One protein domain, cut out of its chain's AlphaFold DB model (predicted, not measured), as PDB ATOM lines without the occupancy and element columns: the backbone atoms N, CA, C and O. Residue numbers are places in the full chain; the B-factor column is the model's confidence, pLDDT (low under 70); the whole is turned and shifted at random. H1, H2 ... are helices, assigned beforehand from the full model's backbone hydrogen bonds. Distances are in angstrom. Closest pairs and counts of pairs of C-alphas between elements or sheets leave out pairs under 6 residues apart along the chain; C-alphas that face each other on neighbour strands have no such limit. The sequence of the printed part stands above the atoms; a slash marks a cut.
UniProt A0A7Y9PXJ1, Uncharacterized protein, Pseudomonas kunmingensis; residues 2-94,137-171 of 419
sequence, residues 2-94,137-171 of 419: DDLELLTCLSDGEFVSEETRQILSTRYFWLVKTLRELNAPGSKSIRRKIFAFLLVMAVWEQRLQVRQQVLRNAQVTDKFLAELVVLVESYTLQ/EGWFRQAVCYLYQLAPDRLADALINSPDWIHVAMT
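What this domain is: This is residues 2 to 94 and 137 to 171 of the 419 residues of an uncharacterized protein of Pseudomonas kunmingensis (UniProt A0A7Y9PXJ1). The longest helix, H4, is crossed nearly at right angles by H7, and H6 and H8 pack on H7 to one side of that crossing. H3 pairs with H4 as a helical hairpin, H5 packs lightly on H3, H1 and H2 make a loose end, and H9 lies at the opposite end. The 128 printed residues hold nine named helices, H1 to H9 in chain order, and no named strand: all helix, packing mostly crossed. The whole is compact, with a radius of gyration of the C-alphas of 16.0 A and spans of 49 by 34 by 23 A.

Where its parts are: H4, residues 46 to 64, runs 25.5 A from (94.128, 109.787, 103.856) to C-alpha 64 at (98.909, 110.637, 128.927). H7, 138 to 150, spans 18.3 A and H6, 78 to 89, 16.7 A. H1 is 3 to 11, H2 18 to 27, H3 29 to 38, H5 67 to 73, H8 152 to 160, and H9 165 to 171, ending at (81.685, 120.608, 118.481).

How they stand to each other: Residues 51 to 59 of H4 touch H7, about perpendicular at 86 degrees; the closest C-alphas, Leu 55 and Trp 139, are 4.5 A apart. H6 touches H7 at a steep tilt of 49 degrees, C-alphas 84 and 143 being closest at 5.8 A. H8 touches H6, C-alphas 89 and 158 being closest at 6.2 A. H3 and H5 only just touch, with 3 pairs of C-alphas within 8 A, Val 32 and Val 70 closest at 5.6 A. H1, H2 and H9 touch no helix. Every O i to N i+4 pair is within hydrogen-bond range except in H2, 5 of 6, and H4, 14 of 15.

The domain as a whole: C-alphas 2 and 163 are farthest apart, 49.6 A. Residues 95 to 136 are not printed, a 12.4 A gap between C-alphas 94 and 137. No link printed whole is long. pLDDT is under 70 at 2 to 29, 41 to 45, 73 to 74 and 94.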
ATOM      1  N   ASP A   2     109.335  97.257 134.015       46.41
ATOM      2  CA  ASP A   2     108.827  96.287 133.044       46.41
ATOM      3  C   ASP A   2     107.545  96.826 132.386       46.41
ATOM      4  O   ASP A   2     106.816  97.620 132.986       46.41
ATOM      5  N   ASP A   3     107.248  96.418 131.148       41.81
ATOM      6  CA  ASP A   3     106.084  96.929 130.397       41.81
ATOM      7  C   ASP A   3     104.746  96.680 131.117       41.81
ATOM      8  O   ASP A   3     103.797  97.447 130.945       41.81
ATOM      9  N   LEU A   4     104.688  95.649 131.969       42.56
ATOM     10  CA  LEU A   4     103.541  95.360 132.828       42.56
ATOM     11  C   LEU A   4     103.414  96.325 134.015       42.56
ATOM     12  O   LEU A   4     102.297  96.738 134.308       42.56
ATOM     13  N   GLU A   5     104.521  96.724 134.648       44.91
ATOM     14  CA  GLU A   5     104.512  97.668 135.780       44.91
ATOM     15  C   GLU A   5     104.049  99.065 135.338       44.91
ATOM     16  O   GLU A   5     103.295  99.740 136.037       44.91
ATOM     17  N   LEU A   6     104.439  99.472 134.124       48.28
ATOM     18  CA  LEU A   6     104.002 100.719 133.488       48.28
ATOM     19  C   LEU A   6     102.502 100.713 133.169       48.28
ATOM     20  O   LEU A   6     101.841 101.739 133.307       48.28
ATOM     21  N   LEU A   7     101.961  99.571 132.735       42.94
ATOM     22  CA  LEU A   7     100.534  99.413 132.448       42.94
ATOM     23  C   LEU A   7      99.682  99.412 133.722       42.94
ATOM     24  O   LEU A   7      98.587  99.969 133.686       42.94
ATOM     25  N   THR A   8     100.188  98.861 134.829       44.56
ATOM     26  CA  THR A   8      99.533  98.936 136.146       44.56
ATOM     27  C   THR A   8      99.571 100.345 136.740       44.56
ATOM     28  O   THR A   8      98.550 100.834 137.207       44.56
ATOM     29  N   CYS A   9     100.677 101.087 136.612       43.59
ATOM     30  CA  CYS A   9     100.701 102.497 137.032       43.59
ATOM     31  C   CYS A   9      99.733 103.379 136.213       43.59
ATOM     32  O   CYS A   9      99.217 104.370 136.718       43.59
ATOM     33  N   LEU A  10      99.466 103.018 134.951       45.22
ATOM     34  CA  LEU A  10      98.509 103.713 134.082       45.22
ATOM     35  C   LEU A  10      97.051 103.258 134.266       45.22
ATOM     36  O   LEU A  10      96.154 103.978 133.822       45.22
ATOM     37  N   SER A  11      96.790 102.093 134.874       41.72
ATOM     38  CA  SER A  11      95.425 101.655 135.213       41.72
ATOM     39  C   SER A  11      94.887 102.330 136.469       41.72
ATOM     40  O   SER A  11      93.674 102.500 136.580       41.72
ATOM     41  N   ASP A  12      95.778 102.763 137.362       40.50
ATOM     42  CA  ASP A  12      95.415 103.190 138.717       40.50
ATOM     43  C   ASP A  12      95.289 104.721 138.865       40.50
ATOM     44  O   ASP A  12      94.962 105.226 139.936       40.50
ATOM     45  N   GLY A  13      95.472 105.479 137.773       39.66
ATOM     46  CA  GLY A  13      95.165 106.915 137.714       39.66
ATOM     47  C   GLY A  13      96.167 107.840 138.417       39.66
ATOM     48  O   GLY A  13      95.849 109.008 138.650       39.66
ATOM     49  N   GLU A  14      97.369 107.363 138.745       44.69
ATOM     50  CA  GLU A  14      98.398 108.181 139.397       44.69
ATOM     51  C   GLU A  14      99.092 109.162 138.429       44.69
ATOM     52  O   GLU A  14      99.324 108.880 137.250       44.69
ATOM     53  N   PHE A  15      99.455 110.345 138.943       46.38
ATOM     54  CA  PHE A  15     100.202 111.362 138.198       46.38
ATOM     55  C   PHE A  15     101.604 110.853 137.829       46.38
ATOM     56  O   PHE A  15     102.447 110.588 138.681       46.38
ATOM     57  N   VAL A  16     101.856 110.763 136.525       53.81
ATOM     58  CA  VAL A  16     103.078 110.198 135.941       53.81
ATOM     59  C   VAL A  16     104.281 111.148 136.102       53.81
ATOM     60  O   VAL A  16     104.192 112.328 135.757       53.81
ATOM     61  N   SER A  17     105.421 110.632 136.585       56.44
ATOM     62  CA  SER A  17     106.670 111.391 136.795       56.44
ATOM     63  C   SER A  17     107.289 111.937 135.491       56.44
ATOM     64  O   SER A  17     107.084 111.386 134.407       56.44
ATOM     65  N   GLU A  18     108.094 113.004 135.586       50.56
ATOM     66  CA  GLU A  18     108.768 113.653 134.439       50.56
ATOM     67  C   GLU A  18     109.683 112.680 133.661       50.56
ATOM     68  O   GLU A  18     109.741 112.697 132.431       50.56
ATOM     69  N   GLU A  19     110.320 111.749 134.369       53.44
ATOM     70  CA  GLU A  19     111.175 110.698 133.804       53.44
ATOM     71  C   GLU A  19     110.366 109.696 132.957       53.44
ATOM     72  O   GLU A  19     110.768 109.294 131.861       53.44
ATOM     73  N   THR A  20     109.149 109.373 133.403       55.50
ATOM     74  CA  THR A  20     108.221 108.508 132.666       55.50
ATOM     75  C   THR A  20     107.672 109.221 131.425       55.50
ATOM     76  O   THR A  20     107.566 108.597 130.370       55.50
ATOM     77  N   ARG A  21     107.425 110.541 131.474       52.25
ATOM     78  CA  ARG A  21     107.073 111.345 130.280       52.25
ATOM     79  C   ARG A  21     108.167 111.310 129.214       52.25
ATOM     80  O   ARG A  21     107.864 111.258 128.022       52.25
ATOM     81  N   GLN A  22     109.432 111.306 129.625       53.59
ATOM     82  CA  GLN A  22     110.571 111.263 128.712       53.59
ATOM     83  C   GLN A  22     110.721 109.882 128.050       53.59
ATOM     84  O   GLN A  22     110.899 109.800 126.834       53.59
ATOM     85  N   ILE A  23     110.523 108.790 128.798       60.19
ATOM     86  CA  ILE A  23     110.463 107.417 128.255       60.19
ATOM     87  C   ILE A  23     109.289 107.255 127.280       60.19
ATOM     88  O   ILE A  23     109.422 106.659 126.206       60.19
ATOM     89  N   LEU A  24     108.141 107.823 127.632       54.16
ATOM     90  CA  LEU A  24     106.941 107.811 126.815       54.16
ATOM     91  C   LEU A  24     107.121 108.613 125.510       54.16
ATOM     92  O   LEU A  24     106.684 108.148 124.460       54.16
ATOM     93  N   SER A  25     107.871 109.723 125.521       50.47
ATOM     94  CA  SER A  25     108.208 110.502 124.313       50.47
ATOM     95  C   SER A  25     108.944 109.685 123.239       50.47
ATOM     96  O   SER A  25     108.629 109.790 122.050       50.47
ATOM     97  N   THR A  26     109.832 108.777 123.654       57.38
ATOM     98  CA  THR A  26     110.510 107.814 122.773       57.38
ATOM     99  C   THR A  26     109.526 106.778 122.212       57.38
ATOM    100  O   THR A  26     109.644 106.358 121.061       57.38
ATOM    101  N   ARG A  27     108.498 106.411 122.991       59.75
ATOM    102  CA  ARG A  27     107.418 105.498 122.582       59.75
ATOM    103  C   ARG A  27     106.347 106.167 121.713       59.75
ATOM    104  O   ARG A  27     105.684 105.454 120.975       59.75
ATOM    105  N   TYR A  28     106.202 107.494 121.698       66.12
ATOM    106  CA  TYR A  28     105.272 108.206 120.796       66.12
ATOM    107  C   TYR A  28     105.851 108.522 119.420       66.12
ATOM    108  O   TYR A  28     105.154 109.076 118.564       66.12
ATOM    109  N   PHE A  29     107.107 108.144 119.164       67.31
ATOM    110  CA  PHE A  29     107.726 108.335 117.857       67.31
ATOM    111  C   PHE A  29     106.885 107.728 116.726       67.31
ATOM    112  O   PHE A  29     106.826 108.296 115.640       67.31
ATOM    113  N   TRP A  30     106.173 106.622 116.978       73.94
ATOM    114  CA  TRP A  30     105.296 106.015 115.977       73.94
ATOM    115  C   TRP A  30     104.060 106.875 115.657       73.94
ATOM    116  O   TRP A  30     103.664 106.906 114.496       73.94
ATOM    117  N   LEU A  31     103.489 107.626 116.611       76.12
ATOM    118  CA  LEU A  31     102.390 108.574 116.352       76.12
ATOM    119  C   LEU A  31     102.879 109.745 115.502       76.12
ATOM    120  O   LEU A  31     102.255 110.098 114.503       76.12
ATOM    121  N   VAL A  32     104.046 110.293 115.851       71.94
ATOM    122  CA  VAL A  32     104.704 111.354 115.076       71.94
ATOM    123  C   VAL A  32     105.040 110.863 113.666       71.94
ATOM    124  O   VAL A  32     104.775 111.556 112.686       71.94
ATOM    125  N   LYS A  33     105.582 109.646 113.541       78.19
ATOM    126  CA  LYS A  33     105.871 108.994 112.259       78.19
ATOM    127  C   LYS A  33     104.597 108.783 111.441       78.19
ATOM    128  O   LYS A  33     104.580 109.141 110.271       78.19
ATOM    129  N   THR A  34     103.529 108.284 112.060       79.69
ATOM    130  CA  THR A  34     102.227 108.075 111.407       79.69
ATOM    131  C   THR A  34     101.669 109.393 110.881       79.69
ATOM    132  O   THR A  34     101.261 109.469 109.726       79.69
ATOM    133  N   LEU A  35     101.721 110.466 111.677       77.31
ATOM    134  CA  LEU A  35     101.284 111.793 111.244       77.31
ATOM    135  C   LEU A  35     102.145 112.332 110.087       77.31
ATOM    136  O   LEU A  35     101.607 112.871 109.123       77.31
ATOM    137  N   ARG A  36     103.467 112.117 110.109       78.00
ATOM    138  CA  ARG A  36     104.357 112.463 108.981       78.00
ATOM    139  C   ARG A  36     104.027 111.675 107.711       78.00
ATOM    140  O   ARG A  36     104.023 112.252 106.629       78.00
ATOM    141  N   GLU A  37     103.718 110.385 107.826       80.25
ATOM    142  CA  GLU A  37     103.299 109.548 106.693       80.25
ATOM    143  C   GLU A  37     101.941 109.980 106.124       80.25
ATOM    144  O   GLU A  37     101.748 109.979 104.907       80.25
ATOM    145  N   LEU A  38     101.004 110.395 106.983       77.75
ATOM    146  CA  LEU A  38      99.724 110.982 106.569       77.75
ATOM    147  C   LEU A  38      99.913 112.290 105.794       77.75
ATOM    148  O   LEU A  38      99.168 112.558 104.853       77.75
ATOM    149  N   ASN A  39     100.937 113.056 106.165       74.31
ATOM    150  CA  ASN A  39     101.325 114.314 105.540       74.31
ATOM    151  C   ASN A  39     102.160 114.145 104.256       74.31
ATOM    152  O   ASN A  39     102.425 115.132 103.571       74.31
ATOM    153  N   ALA A  40     102.565 112.924 103.890       75.81
ATOM    154  CA  ALA A  40     103.396 112.699 102.711       75.81
ATOM    155  C   ALA A  40     102.625 112.952 101.390       75.81
ATOM    156  O   ALA A  40     101.482 112.491 101.228       75.81
ATOM    157  N   PRO A  41     103.238 113.635 100.401       61.97
ATOM    158  CA  PRO A  41     102.611 113.875  99.105       61.97
ATOM    159  C   PRO A  41     102.333 112.543  98.386       61.97
ATOM    160  O   PRO A  41     103.230 111.732  98.182       61.97
ATOM    161  N   GLY A  42     101.069 112.307  98.011       64.12
ATOM    162  CA  GLY A  42     100.637 111.108  97.272       64.12
ATOM    163  C   GLY A  42      99.886 110.036  98.077       64.12
ATOM    164  O   GLY A  42      99.493 109.022  97.502       64.12
ATOM    165  N   SER A  43      99.617 110.239  99.373       61.81
ATOM    166  CA  SER A  43      98.786 109.306 100.151       61.81
ATOM    167  C   SER A  43      97.349 109.237  99.588       61.81
ATOM    168  O   SER A  43      96.637 110.240  99.541       61.81
ATOM    169  N   LYS A  44      96.930 108.053  99.110       58.47
ATOM    170  CA  LYS A  44      95.640 107.816  98.416       58.47
ATOM    171  C   LYS A  44      94.472 107.435  99.341       58.47
ATOM    172  O   LYS A  44      93.334 107.415  98.899       58.47
ATOM    173  N   SER A  45      94.734 107.139 100.619       61.12
ATOM    174  CA  SER A  45      93.717 106.725 101.607       61.12
ATOM    175  C   SER A  45      93.828 107.549 102.892       61.12
ATOM    176  O   SER A  45      93.962 107.005 103.989       61.12
ATOM    177  N   ILE A  46      93.830 108.872 102.752       73.06
ATOM    178  CA  ILE A  46      94.128 109.787 103.856       73.06
ATOM    179  C   ILE A  46      93.034 109.750 104.921       73.06
ATOM    180  O   ILE A  46      93.353 109.503 106.077       73.06
ATOM    181  N   ARG A  47      91.754 109.868 104.552       80.88
ATOM    182  CA  ARG A  47      90.667 110.010 105.536       80.88
ATOM    183  C   ARG A  47      90.549 108.847 106.521       80.88
ATOM    184  O   ARG A  47      90.555 109.070 107.724       80.88
ATOM    185  N   ARG A  48      90.510 107.597 106.039       81.00
ATOM    186  CA  ARG A  48      90.430 106.407 106.917       81.00
ATOM    187  C   ARG A  48      91.633 106.296 107.853       81.00
ATOM    188  O   ARG A  48      91.483 105.890 109.001       81.00
ATOM    189  N   LYS A  49      92.823 106.661 107.369       84.12
ATOM    190  CA  LYS A  49      94.041 106.628 108.182       84.12
ATOM    191  C   LYS A  49      94.093 107.791 109.183       84.12
ATOM    192  O   LYS A  49      94.537 107.568 110.301       84.12
ATOM    193  N   ILE A  50      93.601 108.983 108.824       85.81
ATOM    194  CA  ILE A  50      93.411 110.109 109.759       85.81
ATOM    195  C   ILE A  50      92.420 109.711 110.849       85.81
ATOM    196  O   ILE A  50      92.722 109.871 112.022       85.81
ATOM    197  N   PHE A  51      91.278 109.131 110.485       86.31
ATOM    198  CA  PHE A  51      90.290 108.655 111.450       86.31
ATOM    199  C   PHE A  51      90.883 107.633 112.432       86.31
ATOM    200  O   PHE A  51      90.766 107.798 113.644       86.31
ATOM    201  N   ALA A  52      91.594 106.619 111.925       86.56
ATOM    202  CA  ALA A  52      92.283 105.645 112.773       86.56
ATOM    203  C   ALA A  52      93.337 106.308 113.678       86.56
ATOM    204  O   ALA A  52      93.426 105.983 114.860       86.56
ATOM    205  N   PHE A  53      94.100 107.269 113.152       88.81
ATOM    206  CA  PHE A  53      95.047 108.055 113.941       88.81
ATOM    207  C   PHE A  53      94.345 108.821 115.072       88.81
ATOM    208  O   PHE A  53      94.782 108.736 116.215       88.81
ATOM    209  N   LEU A  54      93.232 109.503 114.787       90.44
ATOM    210  CA  LEU A  54      92.454 110.254 115.777       90.44
ATOM    211  C   LEU A  54      91.851 109.351 116.857       90.44
ATOM    212  O   LEU A  54      91.874 109.719 118.029       90.44
ATOM    213  N   LEU A  55      91.351 108.167 116.488       87.94
ATOM    214  CA  LEU A  55      90.873 107.164 117.443       87.94
ATOM    215  C   LEU A  55      91.974 106.757 118.418       87.94
ATOM    216  O   LEU A  55      91.761 106.760 119.630       87.94
ATOM    217  N   VAL A  56      93.163 106.435 117.904       87.19
ATOM    218  CA  VAL A  56      94.268 106.040 118.776       87.19
ATOM    219  C   VAL A  56      94.732 107.225 119.625       87.19
ATOM    220  O   VAL A  56      94.913 107.071 120.831       87.19
ATOM    221  N   MET A  57      94.834 108.422 119.042       86.31
ATOM    222  CA  MET A  57      95.129 109.651 119.783       86.31
ATOM    223  C   MET A  57      94.136 109.891 120.921       86.31
ATOM    224  O   MET A  57      94.557 110.300 121.995       86.31
ATOM    225  N   ALA A  58      92.845 109.611 120.728       87.38
ATOM    226  CA  ALA A  58      91.836 109.801 121.765       87.38
ATOM    227  C   ALA A  58      92.091 108.925 123.001       87.38
ATOM    228  O   ALA A  58      92.005 109.419 124.123       87.38
ATOM    229  N   VAL A  59      92.461 107.657 122.792       84.44
ATOM    230  CA  VAL A  59      92.788 106.716 123.878       84.44
ATOM    231  C   VAL A  59      94.024 107.179 124.650       84.44
ATOM    232  O   VAL A  59      94.045 107.150 125.880       84.44
ATOM    233  N   TRP A  60      95.063 107.621 123.936       82.06
ATOM    234  CA  TRP A  60      96.306 108.059 124.571       82.06
ATOM    235  C   TRP A  60      96.188 109.431 125.228       82.06
ATOM    236  O   TRP A  60      96.810 109.653 126.263       82.06
ATOM    237  N   GLU A  61      95.380 110.336 124.681       83.81
ATOM    238  CA  GLU A  61      95.171 111.660 125.263       83.81
ATOM    239  C   GLU A  61      94.517 111.573 126.641       83.81
ATOM    240  O   GLU A  61      94.983 112.231 127.568       83.81
ATOM    241  N   GLN A  62      93.508 110.706 126.800       74.81
ATOM    242  CA  GLN A  62      92.839 110.480 128.087       74.81
ATOM    243  C   GLN A  62      93.797 109.997 129.182       74.81
ATOM    244  O   GLN A  62      93.582 110.292 130.353       74.81
ATOM    245  N   ARG A  63      94.844 109.251 128.812       71.00
ATOM    246  CA  ARG A  63      95.775 108.642 129.772       71.00
ATOM    247  C   ARG A  63      97.035 109.468 130.004       71.00
ATOM    248  O   ARG A  63      97.600 109.412 131.087       71.00
ATOM    249  N   LEU A  64      97.522 110.162 128.975       70.19
ATOM    250  CA  LEU A  64      98.909 110.637 128.927       70.19
ATOM    251  C   LEU A  64      99.081 112.071 128.395       70.19
ATOM    252  O   LEU A  64     100.210 112.552 128.375       70.19
ATOM    253  N   GLN A  65      98.005 112.757 127.979       74.12
ATOM    254  CA  GLN A  65      98.041 114.162 127.516       74.12
ATOM    255  C   GLN A  65      99.119 114.435 126.442       74.12
ATOM    256  O   GLN A  65      99.918 115.374 126.512       74.12
ATOM    257  N   VAL A  66      99.180 113.565 125.434       75.81
ATOM    258  CA  VAL A  66     100.273 113.483 124.451       75.81
ATOM    259  C   VAL A  66     100.123 114.445 123.273       75.81
ATOM    260  O   VAL A  66     101.082 114.653 122.525       75.81
ATOM    261  N   ARG A  67      98.945 115.055 123.087       80.69
ATOM    262  CA  ARG A  67      98.605 115.886 121.922       80.69
ATOM    263  C   ARG A  67      99.637 116.974 121.656       80.69
ATOM    264  O   ARG A  67     100.134 117.075 120.534       80.69
ATOM    265  N   GLN A  68     100.008 117.751 122.676       77.00
ATOM    266  CA  GLN A  68     100.978 118.839 122.507       77.00
ATOM    267  C   GLN A  68     102.350 118.327 122.050       77.00
ATOM    268  O   GLN A  68     103.015 118.974 121.243       77.00
ATOM    269  N   GLN A  69     102.778 117.158 122.531       72.00
ATOM    270  CA  GLN A  69     104.059 116.569 122.140       72.00
ATOM    271  C   GLN A  69     104.034 116.072 120.691       72.00
ATOM    272  O   GLN A  69     104.993 116.287 119.949       72.00
ATOM    273  N   VAL A  70     102.934 115.445 120.264       75.50
ATOM    274  CA  VAL A  70     102.757 114.999 118.873       75.50
ATOM    275  C   VAL A  70     102.751 116.200 117.925       75.50
ATOM    276  O   VAL A  70     103.435 116.173 116.904       75.50
ATOM    277  N   LEU A  71     102.053 117.275 118.300       75.19
ATOM    278  CA  LEU A  71     101.977 118.515 117.527       75.19
ATOM    279  C   LEU A  71     103.311 119.239 117.382       75.19
ATOM    280  O   LEU A  71     103.655 119.673 116.289       75.19
ATOM    281  N   ARG A  72     104.092 119.341 118.462       72.38
ATOM    282  CA  ARG A  72     105.415 119.987 118.416       72.38
ATOM    283  C   ARG A  72     106.386 119.268 117.479       72.38
ATOM    284  O   ARG A  72     107.243 119.906 116.879       72.38
ATOM    285  N   ASN A  73     106.257 117.947 117.357       67.69
ATOM    286  CA  ASN A  73     107.236 117.104 116.671       67.69
ATOM    287  C   ASN A  73     106.834 116.706 115.241       67.69
ATOM    288  O   ASN A  73     107.665 116.182 114.485       67.69
ATOM    289  N   ALA A  74     105.582 116.928 114.851       66.00
ATOM    290  CA  ALA A  74     105.079 116.644 113.515       66.00
ATOM    291  C   ALA A  74     104.704 117.945 112.800       66.00
ATOM    292  O   ALA A  74     103.861 118.699 113.270       66.00
ATOM    293  N   GLN A  75     105.284 118.187 111.622       72.81
ATOM    294  CA  GLN A  75     104.777 119.231 110.733       72.81
ATOM    295  C   GLN A  75     103.428 118.782 110.180       72.81
ATOM    296  O   GLN A  75     103.357 117.729 109.545       72.81
ATOM    297  N   VAL A  76     102.376 119.559 110.442       81.38
ATOM    298  CA  VAL A  76     101.021 119.308 109.943       81.38
ATOM    299  C   VAL A  76     100.840 119.993 108.594       81.38
ATOM    300  O   VAL A  76     101.213 121.151 108.430       81.38
ATOM    301  N   THR A  77     100.296 119.268 107.616       84.94
ATOM    302  CA  THR A  77     100.053 119.817 106.277       84.94
ATOM    303  C   THR A  77      98.662 120.412 106.155       84.94
ATOM    304  O   THR A  77      97.720 119.991 106.825       84.94
ATOM    305  N   ASP A  78      98.519 121.332 105.206       86.94
ATOM    306  CA  ASP A  78      97.234 121.920 104.843       86.94
ATOM    307  C   ASP A  78      96.174 120.868 104.475       86.94
ATOM    308  O   ASP A  78      95.012 120.957 104.869       86.94
ATOM    309  N   LYS A  79      96.615 119.805 103.795       85.06
ATOM    310  CA  LYS A  79      95.779 118.671 103.395       85.06
ATOM    311  C   LYS A  79      95.208 117.913 104.593       85.06
ATOM    312  O   LYS A  79      94.053 117.501 104.555       85.06
ATOM    313  N   PHE A  80      96.003 117.719 105.645       87.69
ATOM    314  CA  PHE A  80      95.527 117.088 106.875       87.69
ATOM    315  C   PHE A  80      94.462 117.952 107.554       87.69
ATOM    316  O   PHE A  80      93.410 117.437 107.915       87.69
ATOM    317  N   LEU A  81      94.698 119.264 107.653       91.19
ATOM    318  CA  LEU A  81      93.729 120.206 108.218       91.19
ATOM    319  C   LEU A  81      92.421 120.233 107.414       91.19
ATOM    320  O   LEU A  81      91.352 120.232 108.008       91.19
ATOM    321  N   ALA A  82      92.493 120.210 106.082       91.44
ATOM    322  CA  ALA A  82      91.308 120.144 105.226       91.44
ATOM    323  C   ALA A  82      90.487 118.862 105.461       91.44
ATOM    324  O   ALA A  82      89.266 118.915 105.551       91.44
ATOM    325  N   GLU A  83      91.138 117.706 105.623       91.12
ATOM    326  CA  GLU A  83      90.427 116.458 105.938       91.12
ATOM    327  C   GLU A  83      89.848 116.446 107.360       91.12
ATOM    328  O   GLU A  83      88.809 115.826 107.572       91.12
ATOM    329  N   LEU A  84      90.474 117.134 108.325       93.25
ATOM    330  CA  LEU A  84      89.872 117.327 109.646       93.25
ATOM    331  C   LEU A  84      88.585 118.150 109.565       93.25
ATOM    332  O   LEU A  84      87.614 117.769 110.208       93.25
ATOM    333  N   VAL A  85      88.561 119.228 108.771       94.25
ATOM    334  CA  VAL A  85      87.338 120.022 108.545       94.25
ATOM    335  C   VAL A  85      86.236 119.130 107.988       94.25
ATOM    336  O   VAL A  85      85.163 119.069 108.571       94.25
ATOM    337  N   VAL A  86      86.533 118.342 106.948       92.56
ATOM    338  CA  VAL A  86      85.547 117.418 106.366       92.56
ATOM    339  C   VAL A  86      85.050 116.399 107.393       92.56
ATOM    340  O   VAL A  86      83.862 116.095 107.421       92.56
ATOM    341  N   LEU A  87      85.933 115.852 108.237       92.31
ATOM    342  CA  LEU A  87      85.530 114.924 109.297       92.31
ATOM    343  C   LEU A  87      84.617 115.592 110.327       92.31
ATOM    344  O   LEU A  87      83.632 114.970 110.716       92.31
ATOM    345  N   VAL A  88      84.931 116.824 110.736       93.62
ATOM    346  CA  VAL A  88      84.099 117.591 111.666       93.62
ATOM    347  C   VAL A  88      82.749 117.895 111.035       93.62
ATOM    348  O   VAL A  88      81.757 117.460 111.591       93.62
ATOM    349  N   GLU A  89      82.694 118.502 109.850       92.81
ATOM    350  CA  GLU A  89      81.439 118.862 109.169       92.81
ATOM    351  C   GLU A  89      80.565 117.642 108.835       92.81
ATOM    352  O   GLU A  89      79.341 117.717 108.875       92.81
ATOM    353  N   SER A  90      81.177 116.492 108.531       89.75
ATOM    354  CA  SER A  90      80.442 115.248 108.255       89.75
ATOM    355  C   SER A  90      79.936 114.525 109.505       89.75
ATOM    356  O   SER A  90      79.260 113.501 109.378       89.75
ATOM    357  N   TYR A  91      80.279 115.002 110.704       89.38
ATOM    358  CA  TYR A  91      79.829 114.384 111.941       89.38
ATOM    359  C   TYR A  91      78.324 114.575 112.117       89.38
ATOM    360  O   TYR A  91      77.819 115.686 112.260       89.38
ATOM    361  N   THR A  92      77.602 113.462 112.152       82.44
ATOM    362  CA  THR A  92      76.169 113.443 112.428       82.44
ATOM    363  C   THR A  92      75.916 112.575 113.645       82.44
ATOM    364  O   THR A  92      76.204 111.375 113.618       82.44
ATOM    365  N   LEU A  93      75.336 113.155 114.692       78.81
ATOM    366  CA  LEU A  93      74.797 112.371 115.791       78.81
ATOM    367  C   LEU A  93      73.447 111.805 115.340       78.81
ATOM    368  O   LEU A  93      72.507 112.559 115.099       78.81
ATOM    369  N   GLN A  94      73.345 110.481 115.194       67.88
ATOM    370  CA  GLN A  94      72.068 109.836 114.882       67.88
ATOM    371  C   GLN A  94      71.153 109.892 116.108       67.88
ATOM    372  O   GLN A  94      71.107 108.963 116.912       67.88
ATOM    373  N   GLU A 137      82.325 111.782 120.682       91.62
ATOM    374  CA  GLU A 137      83.184 110.641 120.375       91.62
ATOM    375  C   GLU A 137      84.667 111.035 120.408       91.62
ATOM    376  O   GLU A 137      85.059 112.117 119.965       91.62
ATOM    377  N   GLY A 138      85.521 110.137 120.905       90.81
ATOM    378  CA  GLY A 138      86.930 110.450 121.156       90.81
ATOM    379  C   GLY A 138      87.683 110.963 119.925       90.81
ATOM    380  O   GLY A 138      88.424 111.941 120.025       90.81
ATOM    381  N   TRP A 139      87.480 110.350 118.754       91.75
ATOM    382  CA  TRP A 139      88.129 110.785 117.511       91.75
ATOM    383  C   TRP A 139      87.649 112.173 117.067       91.75
ATOM    384  O   TRP A 139      88.463 112.978 116.613       91.75
ATOM    385  N   PHE A 140      86.352 112.458 117.229       94.56
ATOM    386  CA  PHE A 140      85.742 113.733 116.866       94.56
ATOM    387  C   PHE A 140      86.274 114.828 117.784       94.56
ATOM    388  O   PHE A 140      86.762 115.854 117.313       94.56
ATOM    389  N   ARG A 141      86.332 114.543 119.090       94.38
ATOM    390  CA  ARG A 141      86.959 115.421 120.077       94.38
ATOM    391  C   ARG A 141      88.396 115.766 119.695       94.38
ATOM    392  O   ARG A 141      88.770 116.935 119.724       94.38
ATOM    393  N   GLN A 142      89.203 114.777 119.302       92.06
ATOM    394  CA  GLN A 142      90.564 115.059 118.844       92.06
ATOM    395  C   GLN A 142      90.566 115.933 117.587       92.06
ATOM    396  O   GLN A 142      91.301 116.914 117.569       92.06
ATOM    397  N   ALA A 143      89.747 115.635 116.573       94.50
ATOM    398  CA  ALA A 143      89.676 116.437 115.348       94.50
ATOM    399  C   ALA A 143      89.389 117.916 115.644       94.50
ATOM    400  O   ALA A 143      90.128 118.789 115.183       94.50
ATOM    401  N   VAL A 144      88.380 118.182 116.480       96.62
ATOM    402  CA  VAL A 144      88.014 119.532 116.918       96.62
ATOM    403  C   VAL A 144      89.165 120.199 117.673       96.62
ATOM    404  O   VAL A 144      89.547 121.318 117.338       96.62
ATOM    405  N   CYS A 145      89.792 119.514 118.635       93.75
ATOM    406  CA  CYS A 145      90.931 120.072 119.367       93.75
ATOM    407  C   CYS A 145      92.143 120.367 118.466       93.75
ATOM    408  O   CYS A 145      92.820 121.376 118.661       93.75
ATOM    409  N   TYR A 146      92.436 119.507 117.484       92.56
ATOM    410  CA  TYR A 146      93.507 119.734 116.512       92.56
ATOM    411  C   TYR A 146      93.226 120.974 115.659       92.56
ATOM    412  O   TYR A 146      94.122 121.799 115.475       92.56
ATOM    413  N   LEU A 147      91.992 121.132 115.174       95.31
ATOM    414  CA  LEU A 147      91.591 122.324 114.430       95.31
ATOM    415  C   LEU A 147      91.655 123.577 115.303       95.31
ATOM    416  O   LEU A 147      92.242 124.561 114.875       95.31
ATOM    417  N   TYR A 148      91.158 123.534 116.539       95.69
ATOM    418  CA  TYR A 148      91.243 124.668 117.461       95.69
ATOM    419  C   TYR A 148      92.693 125.129 117.690       95.69
ATOM    420  O   TYR A 148      92.984 126.323 117.658       95.69
ATOM    421  N   GLN A 149      93.625 124.189 117.875       92.06
ATOM    422  CA  GLN A 149      95.023 124.515 118.168       92.06
ATOM    423  C   GLN A 149      95.829 124.959 116.939       92.06
ATOM    424  O   GLN A 149      96.765 125.743 117.086       92.06
ATOM    425  N   LEU A 150      95.511 124.452 115.743       92.38
ATOM    426  CA  LEU A 150      96.331 124.659 114.539       92.38
ATOM    427  C   LEU A 150      95.692 125.541 113.467       92.38
ATOM    428  O   LEU A 150      96.406 126.201 112.717       92.38
ATOM    429  N   ALA A 151      94.370 125.501 113.345       94.69
ATOM    430  CA  ALA A 151      93.612 126.196 112.312       94.69
ATOM    431  C   ALA A 151      92.250 126.672 112.852       94.69
ATOM    432  O   ALA A 151      91.206 126.277 112.328       94.69
ATOM    433  N   PRO A 152      92.238 127.506 113.906       95.56
ATOM    434  CA  PRO A 152      90.999 127.912 114.557       95.56
ATOM    435  C   PRO A 152      90.053 128.691 113.635       95.56
ATOM    436  O   PRO A 152      88.848 128.570 113.801       95.56
ATOM    437  N   ASP A 153      90.548 129.411 112.622       96.00
ATOM    438  CA  ASP A 153      89.673 130.034 111.612       96.00
ATOM    439  C   ASP A 153      88.840 128.989 110.858       96.00
ATOM    440  O   ASP A 153      87.637 129.151 110.700       96.00
ATOM    441  N   ARG A 154      89.435 127.841 110.509       96.50
ATOM    442  CA  ARG A 154      88.709 126.753 109.832       96.50
ATOM    443  C   ARG A 154      87.668 126.090 110.722       96.50
ATOM    444  O   ARG A 154      86.657 125.611 110.224       96.50
ATOM    445  N   LEU A 155      87.928 126.023 112.028       97.19
ATOM    446  CA  LEU A 155      86.936 125.525 112.977       97.19
ATOM    447  C   LEU A 155      85.777 126.516 113.128       97.19
ATOM    448  O   LEU A 155      84.629 126.092 113.201       97.19
ATOM    449  N   ALA A 156      86.067 127.820 113.144       96.62
ATOM    450  CA  ALA A 156      85.039 128.854 113.159       96.62
ATOM    451  C   ALA A 156      84.174 128.793 111.888       96.62
ATOM    452  O   ALA A 156      82.950 128.832 112.002       96.62
ATOM    453  N   ASP A 157      84.783 128.600 110.714       95.81
ATOM    454  CA  ASP A 157      84.067 128.403 109.447       95.81
ATOM    455  C   ASP A 157      83.173 127.151 109.477       95.81
ATOM    456  O   ASP A 157      82.009 127.208 109.081       95.81
ATOM    457  N   ALA A 158      83.667 126.034 110.022       94.56
ATOM    458  CA  ALA A 158      82.870 124.812 110.176       94.56
ATOM    459  C   ALA A 158      81.642 125.025 111.087       94.56
ATOM    460  O   ALA A 158      80.567 124.480 110.829       94.56
ATOM    461  N   LEU A 159      81.760 125.864 112.126       95.25
ATOM    462  CA  LEU A 159      80.632 126.243 112.987       95.25
ATOM    463  C   LEU A 159      79.592 127.113 112.262       95.25
ATOM    464  O   LEU A 159      78.408 127.034 112.586       95.25
ATOM    465  N   ILE A 160      80.004 127.931 111.287       92.94
ATOM    466  CA  ILE A 160      79.076 128.709 110.443       92.94
ATOM    467  C   ILE A 160      78.265 127.763 109.555       92.94
ATOM    468  O   ILE A 160      77.053 127.914 109.436       92.94
ATOM    469  N   ASN A 161      78.928 126.764 108.975       88.69
ATOM    470  CA  ASN A 161      78.319 125.796 108.060       88.69
ATOM    471  C   ASN A 161      77.561 124.663 108.773       88.69
ATOM    472  O   ASN A 161      77.042 123.761 108.114       88.69
ATOM    473  N   SER A 162      77.515 124.678 110.106       90.00
ATOM    474  CA  SER A 162      76.906 123.606 110.888       90.00
ATOM    475  C   SER A 162      75.385 123.549 110.671       90.00
ATOM    476  O   SER A 162      74.716 124.584 110.767       90.00
ATOM    477  N   PRO A 163      74.823 122.353 110.413       84.88
ATOM    478  CA  PRO A 163      73.438 122.204 109.967       84.88
ATOM    479  C   PRO A 163      72.406 122.501 111.060       84.88
ATOM    480  O   PRO A 163      71.310 122.959 110.752       84.88
ATOM    481  N   ASP A 164      72.758 122.240 112.317       90.06
ATOM    482  CA  ASP A 164      71.855 122.307 113.461       90.06
ATOM    483  C   ASP A 164      72.610 122.609 114.767       90.06
ATOM    484  O   ASP A 164      73.847 122.582 114.840       90.06
ATOM    485  N   TRP A 165      71.854 122.914 115.820       91.62
ATOM    486  CA  TRP A 165      72.382 123.219 117.146       91.62
ATOM    487  C   TRP A 165      73.090 122.031 117.808       91.62
ATOM    488  O   TRP A 165      74.017 122.258 118.582       91.62
ATOM    489  N   ILE A 166      72.702 120.782 117.512       91.62
ATOM    490  CA  ILE A 166      73.328 119.584 118.093       91.62
ATOM    491  C   ILE A 166      74.762 119.480 117.598       91.62
ATOM    492  O   ILE A 166      75.673 119.300 118.400       91.62
ATOM    493  N   HIS A 167      74.991 119.642 116.298       93.25
ATOM    494  CA  HIS A 167      76.326 119.613 115.720       93.25
ATOM    495  C   HIS A 167      77.225 120.692 116.334       93.25
ATOM    496  O   HIS A 167      78.357 120.412 116.745       93.25
ATOM    497  N   VAL A 168      76.699 121.914 116.473       95.38
ATOM    498  CA  VAL A 168      77.392 123.013 117.161       95.38
ATOM    499  C   VAL A 168      77.686 122.636 118.617       95.38
ATOM    500  O   VAL A 168      78.815 122.800 119.075       95.38
ATOM    501  N   ALA A 169      76.714 122.074 119.338       94.56
ATOM    502  CA  ALA A 169      76.862 121.694 120.739       94.56
ATOM    503  C   ALA A 169      77.917 120.603 120.930       94.56
ATOM    504  O   ALA A 169      78.777 120.734 121.796       94.56
ATOM    505  N   MET A 170      77.914 119.569 120.088       94.31
ATOM    506  CA  MET A 170      78.911 118.499 120.118       94.31
ATOM    507  C   MET A 170      80.311 119.029 119.797       94.31
ATOM    508  O   MET A 170      81.282 118.643 120.452       94.31
ATOM    509  N   THR A 171      80.419 119.951 118.835       96.38
ATOM    510  CA  THR A 171      81.685 120.608 118.481       96.38
ATOM    511  C   THR A 171      82.218 121.446 119.639       96.38
ATOM    512  O   THR A 171      83.380 121.317 120.014       96.38
TER     513      THR A 171